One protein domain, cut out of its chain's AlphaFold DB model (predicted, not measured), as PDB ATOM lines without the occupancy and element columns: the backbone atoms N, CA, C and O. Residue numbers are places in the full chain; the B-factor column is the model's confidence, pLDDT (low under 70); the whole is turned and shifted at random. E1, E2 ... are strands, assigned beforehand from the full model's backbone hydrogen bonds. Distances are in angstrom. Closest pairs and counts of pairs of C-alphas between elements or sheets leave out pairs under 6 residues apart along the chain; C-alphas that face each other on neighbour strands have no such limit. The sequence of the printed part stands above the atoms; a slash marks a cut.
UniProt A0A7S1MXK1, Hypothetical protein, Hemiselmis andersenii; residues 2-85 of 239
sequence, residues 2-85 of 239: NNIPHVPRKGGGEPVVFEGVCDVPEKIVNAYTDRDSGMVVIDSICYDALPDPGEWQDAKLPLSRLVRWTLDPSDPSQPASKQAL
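Overview. This is residues 2 to 85 of the 239 residues of the protein "Hypothetical protein" of Hemiselmis andersenii (UniProt A0A7S1MXK1). A strongly twisted sheet of four strands, E3 to E6, makes the body of the domain, and the small hairpin of E1 and E2 lies partly over one of its faces, with few contacts, while the other face is bare. At one end the long link from E4 to E5 reaches away from the sheet, and its residues 52 to 58 stick out and add to the length. The printed part has 84 residues, with no named helix and six named strands, E1 to E6 in chain order; the class is all strand, though under half of the residues, 41, are in named elements. The larger sheet has the order E3, E4, E5, E6 and the smaller the order E1, E2, both antiparallel throughout. The whole is only just loose, close to compact, with a radius of gyration of the C-alphas of 14.6 A, and elongated, spanning 47 by 25 by 21 A.

Arrangement. E1, residues 2 to 6, and E2, residues 16 to 21, are an antiparallel hairpin at 154 degrees, with N 4 and O 18 2.9 A apart, within hydrogen-bond range. E3, residues 24 to 33, follows after a tight link of 2 residues, yet E2 and E3 are apart. The closest C-alphas of E1 and E3, those of Asn 2 and Val 24, are 7.0 A apart. E3 and E4, residues 40 to 47, form a hairpin at 164 degrees, with N 32 and O 41 2.9 A apart; E3 bends by 88 degrees at residue 27 and E4 by 55 degrees at residue 44. E4 and E5, residues 65 to 71, are a hairpin at 150 degrees, with N 44 and O 67 2.9 A apart. The closest C-alphas of E2 and E5, those of Phe 18 and Leu 71, are 7.8 A apart. E5 and E6, residues 81 to 85, are a hairpin at 150 degrees, with N 68 and O 83 2.8 A apart. E3, E4, E5 and E6 form a meander, each strand the antiparallel neighbour of the one before, with E3 and E6 as edge strands.

Along the chain. E1 begins at C-alpha 2 (61.856, 10.402, 119.634) and is 13.2 A long; E2 is 14.3 A. E3, the longest strand with 10 residues, begins at C-alpha 24 (59.643, 3.863, 120.614) and is 21.8 A long. E4 is 20.8 A, E5 18.8 A and E6 12.8 A, ending at C-alpha 85 (53.570, 0.923, 135.107).

Size, cuts and confidence. The two C-alphas farthest apart, those of Gly 12 and Asp 58, are 47.7 A from each other. The printed part has no cut. The link from E4 to E5, residues 48 to 64, is long. The mean pLDDT of the printed part is 85.2; residues 20 to 22 and 58 are under 70.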
ATOM      1  N   ASN A   2      63.311  10.289 119.651       72.81
ATOM      2  CA  ASN A   2      61.856  10.402 119.634       72.81
ATOM      3  C   ASN A   2      61.476  11.661 120.417       72.81
ATOM      4  O   ASN A   2      61.958  11.868 121.529       72.81
ATOM      5  N   ASN A   3      60.627  12.495 119.825       83.38
ATOM      6  CA  ASN A   3      60.153  13.740 120.417       83.38
ATOM      7  C   ASN A   3      58.634  13.660 120.597       83.38
ATOM      8  O   ASN A   3      57.949  13.041 119.778       83.38
ATOM      9  N   ILE A   4      58.094  14.302 121.633       84.44
ATOM     10  CA  ILE A   4      56.643  14.388 121.851       84.44
ATOM     11  C   ILE A   4      56.171  15.801 121.487       84.44
ATOM     12  O   ILE A   4      56.451  16.743 122.231       84.44
ATOM     13  N   PRO A   5      55.449  15.982 120.366       87.06
ATOM     14  CA  PRO A   5      54.807  17.250 120.063       87.06
ATOM     15  C   PRO A   5      53.547  17.425 120.919       87.06
ATOM     16  O   PRO A   5      52.685  16.545 120.980       87.06
ATOM     17  N   HIS A   6      53.401  18.590 121.539       86.00
ATOM     18  CA  HIS A   6      52.198  19.008 122.247       86.00
ATOM     19  C   HIS A   6      51.538  20.174 121.505       86.00
ATOM     20  O   HIS A   6      52.097  21.266 121.399       86.00
ATOM     21  N   VAL A   7      50.329  19.929 120.992       88.81
ATOM     22  CA  VAL A   7      49.564  20.884 120.180       88.81
ATOM     23  C   VAL A   7      48.257  21.246 120.898       88.81
ATOM     24  O   VAL A   7      47.407  20.370 121.096       88.81
ATOM     25  N   PRO A   8      48.038  22.522 121.270       84.81
ATOM     26  CA  PRO A   8      46.796  22.951 121.908       84.81
ATOM     27  C   PRO A   8      45.561  22.724 121.020       84.81
ATOM     28  O   PRO A   8      45.409  23.317 119.955       84.81
ATOM     29  N   ARG A   9      44.609  21.907 121.493       85.56
ATOM     30  CA  ARG A   9      43.420  21.497 120.710       85.56
ATOM     31  C   ARG A   9      42.489  22.637 120.288       85.56
ATOM     32  O   ARG A   9      41.785  22.496 119.295       85.56
ATOM     33  N   LYS A  10      42.405  23.717 121.073       83.00
ATOM     34  CA  LYS A  10      41.466  24.835 120.845       83.00
ATOM     35  C   LYS A  10      42.102  26.030 120.114       83.00
ATOM     36  O   LYS A  10      41.448  27.062 119.992       83.00
ATOM     37  N   GLY A  11      43.335  25.887 119.620       70.81
ATOM     38  CA  GLY A  11      44.105  26.984 119.029       70.81
ATOM     39  C   GLY A  11      44.577  28.017 120.064       70.81
ATOM     40  O   GLY A  11      44.235  27.932 121.243       70.81
ATOM     41  N   GLY A  12      45.383  28.985 119.617       71.81
ATOM     42  CA  GLY A  12      45.835  30.124 120.433       71.81
ATOM     43  C   GLY A  12      47.142  29.933 121.213       71.81
ATOM     44  O   GLY A  12      47.554  30.855 121.908       71.81
ATOM     45  N   GLY A  13      47.803  28.781 121.086       75.12
ATOM     46  CA  GLY A  13      49.157  28.554 121.593       75.12
ATOM     47  C   GLY A  13      50.017  27.873 120.534       75.12
ATOM     48  O   GLY A  13      49.496  27.085 119.741       75.12
ATOM     49  N   GLU A  14      51.309  28.190 120.517       82.75
ATOM     50  CA  GLU A  14      52.272  27.556 119.616       82.75
ATOM     51  C   GLU A  14      52.483  26.082 120.002       82.75
ATOM     52  O   GLU A  14      52.507  25.759 121.197       82.75
ATOM     53  N   PRO A  15      52.629  25.168 119.025       86.88
ATOM     54  CA  PRO A  15      53.104  23.818 119.285       86.88
ATOM     55  C   PRO A  15      54.438  23.847 120.032       86.88
ATOM     56  O   PRO A  15      55.352  24.581 119.657       86.88
ATOM     57  N   VAL A  16      54.566  23.013 121.058       87.75
ATOM     58  CA  VAL A  16      55.837  22.802 121.763       87.75
ATOM     59  C   VAL A  16      56.297  21.365 121.566       87.75
ATOM     60  O   VAL A  16      55.476  20.463 121.387       87.75
ATOM     61  N   VAL A  17      57.608  21.148 121.574       87.00
ATOM     62  CA  VAL A  17      58.217  19.833 121.370       87.00
ATOM     63  C   VAL A  17      59.032  19.486 122.604       87.00
ATOM     64  O   VAL A  17      59.918  20.242 122.985       87.00
ATOM     65  N   PHE A  18      58.728  18.342 123.208       84.44
ATOM     66  CA  PHE A  18      59.523  17.766 124.284       84.44
ATOM     67  C   PHE A  18      60.543  16.800 123.674       84.44
ATOM     68  O   PHE A  18      60.156  15.810 123.043       84.44
ATOM     69  N   GLU A  19      61.828  17.111 123.827       77.12
ATOM     70  CA  GLU A  19      62.942  16.340 123.263       77.12
ATOM     71  C   GLU A  19      63.405  15.205 124.195       77.12
ATOM     72  O   GLU A  19      63.186  15.239 125.408       77.12
ATOM     73  N   GLY A  20      64.077  14.195 123.631       64.44
ATOM     74  CA  GLY A  20      64.831  13.208 124.416       64.44
ATOM     75  C   GLY A  20      64.021  12.030 124.969       64.44
ATOM     76  O   GLY A  20      64.265  11.573 126.086       64.44
ATOM     77  N   VAL A  21      63.069  11.494 124.200       61.16
ATOM     78  CA  VAL A  21      62.248  10.347 124.622       61.16
ATOM     79  C   VAL A  21      62.942   9.043 124.221       61.16
ATOM     80  O   VAL A  21      63.125   8.740 123.044       61.16
ATOM     81  N   CYS A  22      63.375   8.281 125.227       59.38
ATOM     82  CA  CYS A  22      64.244   7.105 125.084       59.38
ATOM     83  C   CYS A  22      63.554   5.863 124.478       59.38
ATOM     84  O   CYS A  22      64.243   4.910 124.138       59.38
ATOM     85  N   ASP A  23      62.231   5.860 124.304       73.62
ATOM     86  CA  ASP A  23      61.505   4.668 123.854       73.62
ATOM     87  C   ASP A  23      60.765   4.915 122.544       73.62
ATOM     88  O   ASP A  23      60.351   6.040 122.254       73.62
ATOM     89  N   VAL A  24      60.530   3.849 121.781       77.94
ATOM     90  CA  VAL A  24      59.643   3.863 120.614       77.94
ATOM     91  C   VAL A  24      58.210   3.577 121.085       77.94
ATOM     92  O   VAL A  24      57.929   2.444 121.493       77.94
ATOM     93  N   PRO A  25      57.290   4.564 121.071       73.31
ATOM     94  CA  PRO A  25      55.892   4.316 121.402       73.31
ATOM     95  C   PRO A  25      55.233   3.514 120.275       73.31
ATOM     96  O   PRO A  25      55.145   3.976 119.140       73.31
ATOM     97  N   GLU A  26      54.752   2.311 120.584       79.50
ATOM     98  CA  GLU A  26      54.035   1.478 119.613       79.50
ATOM     99  C   GLU A  26      52.539   1.808 119.610       79.50
ATOM    100  O   GLU A  26      51.926   1.971 118.552       79.50
ATOM    101  N   LYS A  27      51.938   1.899 120.805       89.62
ATOM    102  CA  LYS A  27      50.495   2.097 120.994       89.62
ATOM    103  C   LYS A  27      50.226   3.041 122.159       89.62
ATOM    104  O   LYS A  27      50.524   2.708 123.304       89.62
ATOM    105  N   ILE A  28      49.576   4.168 121.876       92.94
ATOM    106  CA  ILE A  28      49.039   5.049 122.917       92.94
ATOM    107  C   ILE A  28      47.837   4.357 123.562       92.94
ATOM    108  O   ILE A  28      46.910   3.934 122.871       92.94
ATOM    109  N   VAL A  29      47.860   4.257 124.886       95.75
ATOM    110  CA  VAL A  29      46.758   3.742 125.702       95.75
ATOM    111  C   VAL A  29      45.725   4.847 125.894       95.75
ATOM    112  O   VAL A  29      44.557   4.696 125.538       95.75
ATOM    113  N   ASN A  30      46.168   5.974 126.452       96.81
ATOM    114  CA  ASN A  30      45.357   7.157 126.710       96.81
ATOM    115  C   ASN A  30      46.263   8.366 126.961       96.81
ATOM    116  O   ASN A  30      47.434   8.211 127.308       96.81
ATOM    117  N   ALA A  31      45.704   9.568 126.871       95.25
ATOM    118  CA  ALA A  31      46.388  10.790 127.278       95.25
ATOM    119  C   ALA A  31      45.399  11.792 127.873       95.25
ATOM    120  O   ALA A  31      44.291  11.924 127.364       95.25
ATOM    121  N   TYR A  32      45.778  12.514 128.922       94.75
ATOM    122  CA  TYR A  32      44.920  13.520 129.548       94.75
ATOM    123  C   TYR A  32      45.734  14.650 130.175       94.75
ATOM    124  O   TYR A  32      46.898  14.473 130.521       94.75
ATOM    125  N   THR A  33      45.105  15.810 130.354       94.12
ATOM    126  CA  THR A  33      45.657  16.886 131.186       94.12
ATOM    127  C   THR A  33      45.129  16.732 132.604       94.12
ATOM    128  O   THR A  33      43.915  16.735 132.835       94.12
ATOM    129  N   ASP A  34      46.043  16.583 133.546       92.62
ATOM    130  CA  ASP A  34      45.779  16.598 134.973       92.62
ATOM    131  C   ASP A  34      45.348  18.012 135.382       92.62
ATOM    132  O   ASP A  34      46.092  18.975 135.220       92.62
ATOM    133  N   ARG A  35      44.106  18.166 135.849       90.88
ATOM    134  CA  ARG A  35      43.542  19.498 136.126       90.88
ATOM    135  C   ARG A  35      44.131  20.157 137.369       90.88
ATOM    136  O   ARG A  35      44.083  21.378 137.458       90.88
ATOM    137  N   ASP A  36      44.639  19.359 138.301       91.56
ATOM    138  CA  ASP A  36      45.136  19.846 139.584       91.56
ATOM    139  C   ASP A  36      46.572  20.365 139.440       91.56
ATOM    140  O   ASP A  36      46.915  21.411 139.983       91.56
ATOM    141  N   SER A  37      47.397  19.658 138.664       93.25
ATOM    142  CA  SER A  37      48.802  20.007 138.422       93.25
ATOM    143  C   SER A  37      49.057  20.753 137.109       93.25
ATOM    144  O   SER A  37      50.103  21.373 136.966       93.25
ATOM    145  N   GLY A  38      48.143  20.687 136.136       92.00
ATOM    146  CA  GLY A  38      48.354  21.208 134.779       92.00
ATOM    147  C   GLY A  38      49.236  20.319 133.891       92.00
ATOM    148  O   GLY A  38      49.419  20.627 132.713       92.00
ATOM    149  N   MET A  39      49.746  19.207 134.427       93.56
ATOM    150  CA  MET A  39      50.617  18.275 133.714       93.56
ATOM    151  C   MET A  39      49.854  17.502 132.636       93.56
ATOM    152  O   MET A  39      48.685  17.144 132.803       93.56
ATOM    153  N   VAL A  40      50.528  17.175 131.538       93.81
ATOM    154  CA  VAL A  40      50.010  16.248 130.526       93.81
ATOM    155  C   VAL A  40      50.525  14.851 130.843       93.81
ATOM    156  O   VAL A  40      51.722  14.649 131.003       93.81
ATOM    157  N   VAL A  41      49.620  13.883 130.924       94.94
ATOM    158  CA  VAL A  41      49.924  12.475 131.186       94.94
ATOM    159  C   VAL A  41      49.625  11.668 129.931       94.94
ATOM    160  O   VAL A  41      48.536  11.790 129.369       94.94
ATOM    161  N   ILE A  42      50.569  10.834 129.502       95.00
ATOM    162  CA  ILE A  42      50.435   9.939 128.350       95.00
ATOM    163  C   ILE A  42      50.831   8.534 128.785       95.00
ATOM    164  O   ILE A  42      51.985   8.295 129.128       95.00
ATOM    165  N   ASP A  43      49.895   7.596 128.713       95.69
ATOM    166  CA  ASP A  43      50.188   6.180 128.909       95.69
ATOM    167  C   ASP A  43      50.340   5.506 127.548       95.69
ATOM    168  O   ASP A  43      49.510   5.678 126.650       95.69
ATOM    169  N   SER A  44      51.418   4.749 127.375       94.38
ATOM    170  CA  SER A  44      51.763   4.095 126.116       94.38
ATOM    171  C   SER A  44      52.407   2.740 126.365       94.38
ATOM    172  O   SER A  44      53.094   2.528 127.363       94.38
ATOM    173  N   ILE A  45      52.218   1.827 125.420       93.75
ATOM    174  CA  ILE A  45      53.065   0.648 125.283       93.75
ATOM    175  C   ILE A  45      54.269   1.037 124.426       93.75
ATOM    176  O   ILE A  45      54.116   1.598 123.337       93.75
ATOM    177  N   CYS A  46      55.459   0.780 124.951       91.06
ATOM    178  CA  CYS A  46      56.730   1.271 124.434       91.06
ATOM    179  C   CYS A  46      57.749   0.134 124.300       91.06
ATOM    180  O   CYS A  46      57.735  -0.798 125.106       91.06
ATOM    181  N   TYR A  47      58.661   0.244 123.332       87.62
ATOM    182  CA  TYR A  47      59.892  -0.552 123.270       87.62
ATOM    183  C   TYR A  47      61.096   0.307 123.635       87.62
ATOM    184  O   TYR A  47      61.179   1.451 123.196       87.62
ATOM    185  N   ASP A  48      62.056  -0.274 124.356       81.38
ATOM    186  CA  ASP A  48      63.326   0.399 124.667       81.38
ATOM    187  C   ASP A  48      64.084   0.792 123.377       81.38
ATOM    188  O   ASP A  48      64.688   1.853 123.302       81.38
ATOM    189  N   ALA A  49      64.029  -0.053 122.342       80.25
ATOM    190  CA  ALA A  49      64.551   0.222 121.004       80.25
ATOM    191  C   ALA A  49      63.868  -0.696 119.980       80.25
ATOM    192  O   ALA A  49      63.342  -1.747 120.343       80.25
ATOM    193  N   LEU A  50      63.896  -0.335 118.699       79.19
ATOM    194  CA  LEU A  50      63.540  -1.250 117.614       79.19
ATOM    195  C   LEU A  50      64.754  -1.461 116.700       79.19
ATOM    196  O   LEU A  50      65.592  -0.563 116.621       79.19
ATOM    197  N   PRO A  51      64.865  -2.626 116.039       78.81
ATOM    198  CA  PRO A  51      65.872  -2.856 115.009       78.81
ATOM    199  C   PRO A  51      65.734  -1.855 113.864       78.81
ATOM    200  O   PRO A  51      64.635  -1.358 113.588       78.81
ATOM    201  N   ASP A  52      66.835  -1.616 113.159       80.19
ATOM    202  CA  ASP A  52      66.815  -0.751 111.990       80.19
ATOM    203  C   ASP A  52      65.952  -1.354 110.862       80.19
ATOM    204  O   ASP A  52      65.839  -2.582 110.720       80.19
ATOM    205  N   PRO A  53      65.322  -0.508 110.023       76.56
ATOM    206  CA  PRO A  53      64.554  -0.966 108.877       76.56
ATOM    207  C   PRO A  53      65.346  -1.933 107.984       76.56
ATOM    208  O   PRO A  53      66.305  -1.545 107.328       76.56
ATOM    209  N   GLY A  54      64.904  -3.191 107.926       75.75
ATOM    210  CA  GLY A  54      65.533  -4.247 107.119       75.75
ATOM    211  C   GLY A  54      66.152  -5.377 107.941       75.75
ATOM    212  O   GLY A  54      66.341  -6.464 107.408       75.75
ATOM    213  N   GLU A  55      66.357  -5.175 109.245       79.69
ATOM    214  CA  GLU A  55      66.930  -6.184 110.151       79.69
ATOM    215  C   GLU A  55      65.864  -7.009 110.900       79.69
ATOM    216  O   GLU A  55      66.169  -7.819 111.769       79.69
ATOM    217  N   TRP A  56      64.585  -6.844 110.549       72.38
ATOM    218  CA  TRP A  56      63.442  -7.406 111.282       72.38
ATOM    219  C   TRP A  56      63.335  -8.935 111.281       72.38
ATOM    220  O   TRP A  56      62.687  -9.486 112.164       72.38
ATOM    221  N   GLN A  57      63.896  -9.614 110.277       70.31
ATOM    222  CA  GLN A  57      63.600 -11.031 110.013       70.31
ATOM    223  C   GLN A  57      64.151 -11.966 111.097       70.31
ATOM    224  O   GLN A  57      63.476 -12.928 111.455       70.31
ATOM    225  N   ASP A  58      65.311 -11.627 111.665       68.94
ATOM    226  CA  ASP A  58      65.984 -12.419 112.704       68.94
ATOM    227  C   ASP A  58      66.187 -11.639 114.013       68.94
ATOM    228  O   ASP A  58      66.748 -12.156 114.987       68.94
ATOM    229  N   ALA A  59      65.744 -10.379 114.066       71.19
ATOM    230  CA  ALA A  59      65.940  -9.550 115.240       71.19
ATOM    231  C   ALA A  59      65.066 -10.015 116.407       71.19
ATOM    232  O   ALA A  59      63.835 -10.065 116.345       71.19
ATOM    233  N   LYS A  60      65.719 -10.271 117.541       75.88
ATOM    234  CA  LYS A  60      65.026 -10.452 118.810       75.88
ATOM    235  C   LYS A  60      64.528  -9.094 119.296       75.88
ATOM    236  O   LYS A  60      65.304  -8.301 119.828       75.88
ATOM    237  N   LEU A  61      63.234  -8.840 119.125       76.69
ATOM    238  CA  LEU A  61      62.607  -7.619 119.621       76.69
ATOM    239  C   LEU A  61      62.701  -7.546 121.156       76.69
ATOM    240  O   LEU A  61      62.532  -8.571 121.831       76.69
ATOM    241  N   PRO A  62      62.961  -6.358 121.731       83.06
ATOM    242  CA  PRO A  62      62.894  -6.188 123.172       83.06
ATOM    243  C   PRO A  62      61.460  -6.366 123.670       83.06
ATOM    244  O   PRO A  62      60.488  -6.291 122.917       83.06
ATOM    245  N   LEU A  63      61.322  -6.602 124.974       87.25
ATOM    246  CA  LEU A  63      60.006  -6.655 125.595       87.25
ATOM    247  C   LEU A  63      59.391  -5.258 125.579       87.25
ATOM    248  O   LEU A  63      60.024  -4.293 126.008       87.25
ATOM    249  N   SER A  64      58.148  -5.173 125.118       91.88
ATOM    250  CA  SER A  64      57.358  -3.964 125.296       91.88
ATOM    251  C   SER A  64      56.997  -3.779 126.767       91.88
ATOM    252  O   SER A  64      56.881  -4.753 127.517       91.88
ATOM    253  N   ARG A  65      56.794  -2.530 127.183       91.06
ATOM    254  CA  ARG A  65      56.389  -2.174 128.548       91.06
ATOM    255  C   ARG A  65      55.293  -1.125 128.525       91.06
ATOM    256  O   ARG A  65      55.267  -0.276 127.638       91.06
ATOM    257  N   LEU A  66      54.422  -1.167 129.528       95.12
ATOM    258  CA  LEU A  66      53.461  -0.098 129.783       95.12
ATOM    259  C   LEU A  66      54.164   1.026 130.550       95.12
ATOM    260  O   LEU A  66      54.675   0.805 131.652       95.12
ATOM    261  N   VAL A  67      54.196   2.216 129.963       93.81
ATOM    262  CA  VAL A  67      54.939   3.378 130.453       93.81
ATOM    263  C   VAL A  67      54.016   4.589 130.521       93.81
ATOM    264  O   VAL A  67      53.248   4.841 129.595       93.81
ATOM    265  N   ARG A  68      54.140   5.349 131.608       94.62
ATOM    266  CA  ARG A  68      53.559   6.674 131.787       94.62
ATOM    267  C   ARG A  68      54.607   7.744 131.531       94.62
ATOM    268  O   ARG A  68      55.665   7.740 132.161       94.62
ATOM    269  N   TRP A  69      54.269   8.678 130.662       92.81
ATOM    270  CA  TRP A  69      55.008   9.908 130.424       92.81
ATOM    271  C   TRP A  69      54.261  11.069 131.061       92.81
ATOM    272  O   TRP A  69      53.046  11.185 130.888       92.81
ATOM    273  N   THR A  70      54.976  11.928 131.781       93.56
ATOM    274  CA  THR A  70      54.413  13.168 132.331       93.56
ATOM    275  C   THR A  70      55.186  14.354 131.784       93.56
ATOM    276  O   THR A  70      56.412  14.391 131.871       93.56
ATOM    277  N   LEU A  71      54.464  15.309 131.211       92.69
ATOM    278  CA  LEU A  71      55.014  16.478 130.544       92.69
ATOM    279  C   LEU A  71      54.503  17.740 131.231       92.69
ATOM    280  O   LEU A  71      53.307  17.840 131.515       92.69
ATOM    281  N   ASP A  72      55.397  18.701 131.453       92.25
ATOM    282  CA  ASP A  72      55.046  20.024 131.963       92.25
ATOM    283  C   ASP A  72      54.932  21.015 130.794       92.25
ATOM    284  O   ASP A  72      55.949  21.479 130.275       92.25
ATOM    285  N   PRO A  73      53.715  21.359 130.336       88.81
ATOM    286  CA  PRO A  73      53.547  22.314 129.243       88.81
ATOM    287  C   PRO A  73      53.959  23.746 129.613       88.81
ATOM    288  O   PRO A  73      54.074  24.573 128.709       88.81
ATOM    289  N   SER A  74      54.155  24.063 130.898       89.25
ATOM    290  CA  SER A  74      54.618  25.384 131.344       89.25
ATOM    291  C   SER A  74      56.137  25.555 131.253       89.25
ATOM    292  O   SER A  74      56.607  26.685 131.122       89.25
ATOM    293  N   ASP A  75      56.885  24.447 131.241       89.94
ATOM    294  CA  ASP A  75      58.334  24.416 131.032       89.94
ATOM    295  C   ASP A  75      58.723  23.309 130.029       89.94
ATOM    296  O   ASP A  75      59.245  22.257 130.410       89.94
ATOM    297  N   PRO A  76      58.498  23.530 128.717       84.31
ATOM    298  CA  PRO A  76      58.809  22.547 127.679       84.31
ATOM    299  C   PRO A  76      60.316  22.315 127.486       84.31
ATOM    300  O   PRO A  76      60.698  21.454 126.698       84.31
ATOM    301  N   SER A  77      61.176  23.077 128.177       86.19
ATOM    302  CA  SER A  77      62.624  22.850 128.162       86.19
ATOM    303  C   SER A  77      63.039  21.637 128.998       86.19
ATOM    304  O   SER A  77      64.126  21.095 128.797       86.19
ATOM    305  N   GLN A  78      62.176  21.192 129.920       86.62
ATOM    306  CA  GLN A  78      62.408  19.992 130.713       86.62
ATOM    307  C   GLN A  78      61.995  18.736 129.939       86.62
ATOM    308  O   GLN A  78      60.929  18.709 129.314       86.62
ATOM    309  N   PRO A  79      62.789  17.654 130.011       83.56
ATOM    310  CA  PRO A  79      62.405  16.387 129.411       83.56
ATOM    311  C   PRO A  79      61.172  15.805 130.112       83.56
ATOM    312  O   PRO A  79      60.978  15.967 131.320       83.56
ATOM    313  N   ALA A  80      60.358  15.063 129.359       87.56
ATOM    314  CA  ALA A  80      59.233  14.327 129.924       87.56
ATOM    315  C   ALA A  80      59.717  13.315 130.978       87.56
ATOM    316  O   ALA A  80      60.667  12.562 130.748       87.56
ATOM    317  N   SER A  81      59.037  13.249 132.125       89.69
ATOM    318  CA  SER A  81      59.329  12.222 133.126       89.69
ATOM    319  C   SER A  81      58.722  10.884 132.707       89.69
ATOM    320  O   SER A  81      57.648  10.835 132.103       89.69
ATOM    321  N   LYS A  82      59.421   9.791 133.019       89.44
ATOM    322  CA  LYS A  82      59.073   8.425 132.609       89.44
ATOM    323  C   LYS A  82      58.856   7.540 133.830       89.44
ATOM    324  O   LYS A  82      59.721   7.463 134.700       89.44
ATOM    325  N   GLN A  83      57.754   6.798 133.850       92.88
ATOM    326  CA  GLN A  83      57.456   5.795 134.870       92.88
ATOM    327  C   GLN A  83      56.997   4.487 134.217       92.88
ATOM    328  O   GLN A  83      56.035   4.471 133.457       92.88
ATOM    329  N   ALA A  84      57.646   3.367 134.539       92.81
ATOM    330  CA  ALA A  84      57.132   2.050 134.167       92.81
ATOM    331  C   ALA A  84      55.926   1.691 135.051       92.81
ATOM    332  O   ALA A  84      56.018   1.750 136.277       92.81
ATOM    333  N   LEU A  85      54.809   1.319 134.427       95.38
ATOM    334  CA  LEU A  85      53.570   0.923 135.107       95.38
ATOM    335  C   LEU A  85      53.419  -0.598 135.209       95.38
ATOM    336  O   LEU A  85      52.775  -1.089 136.127       95.38
TER     337      LEU A  85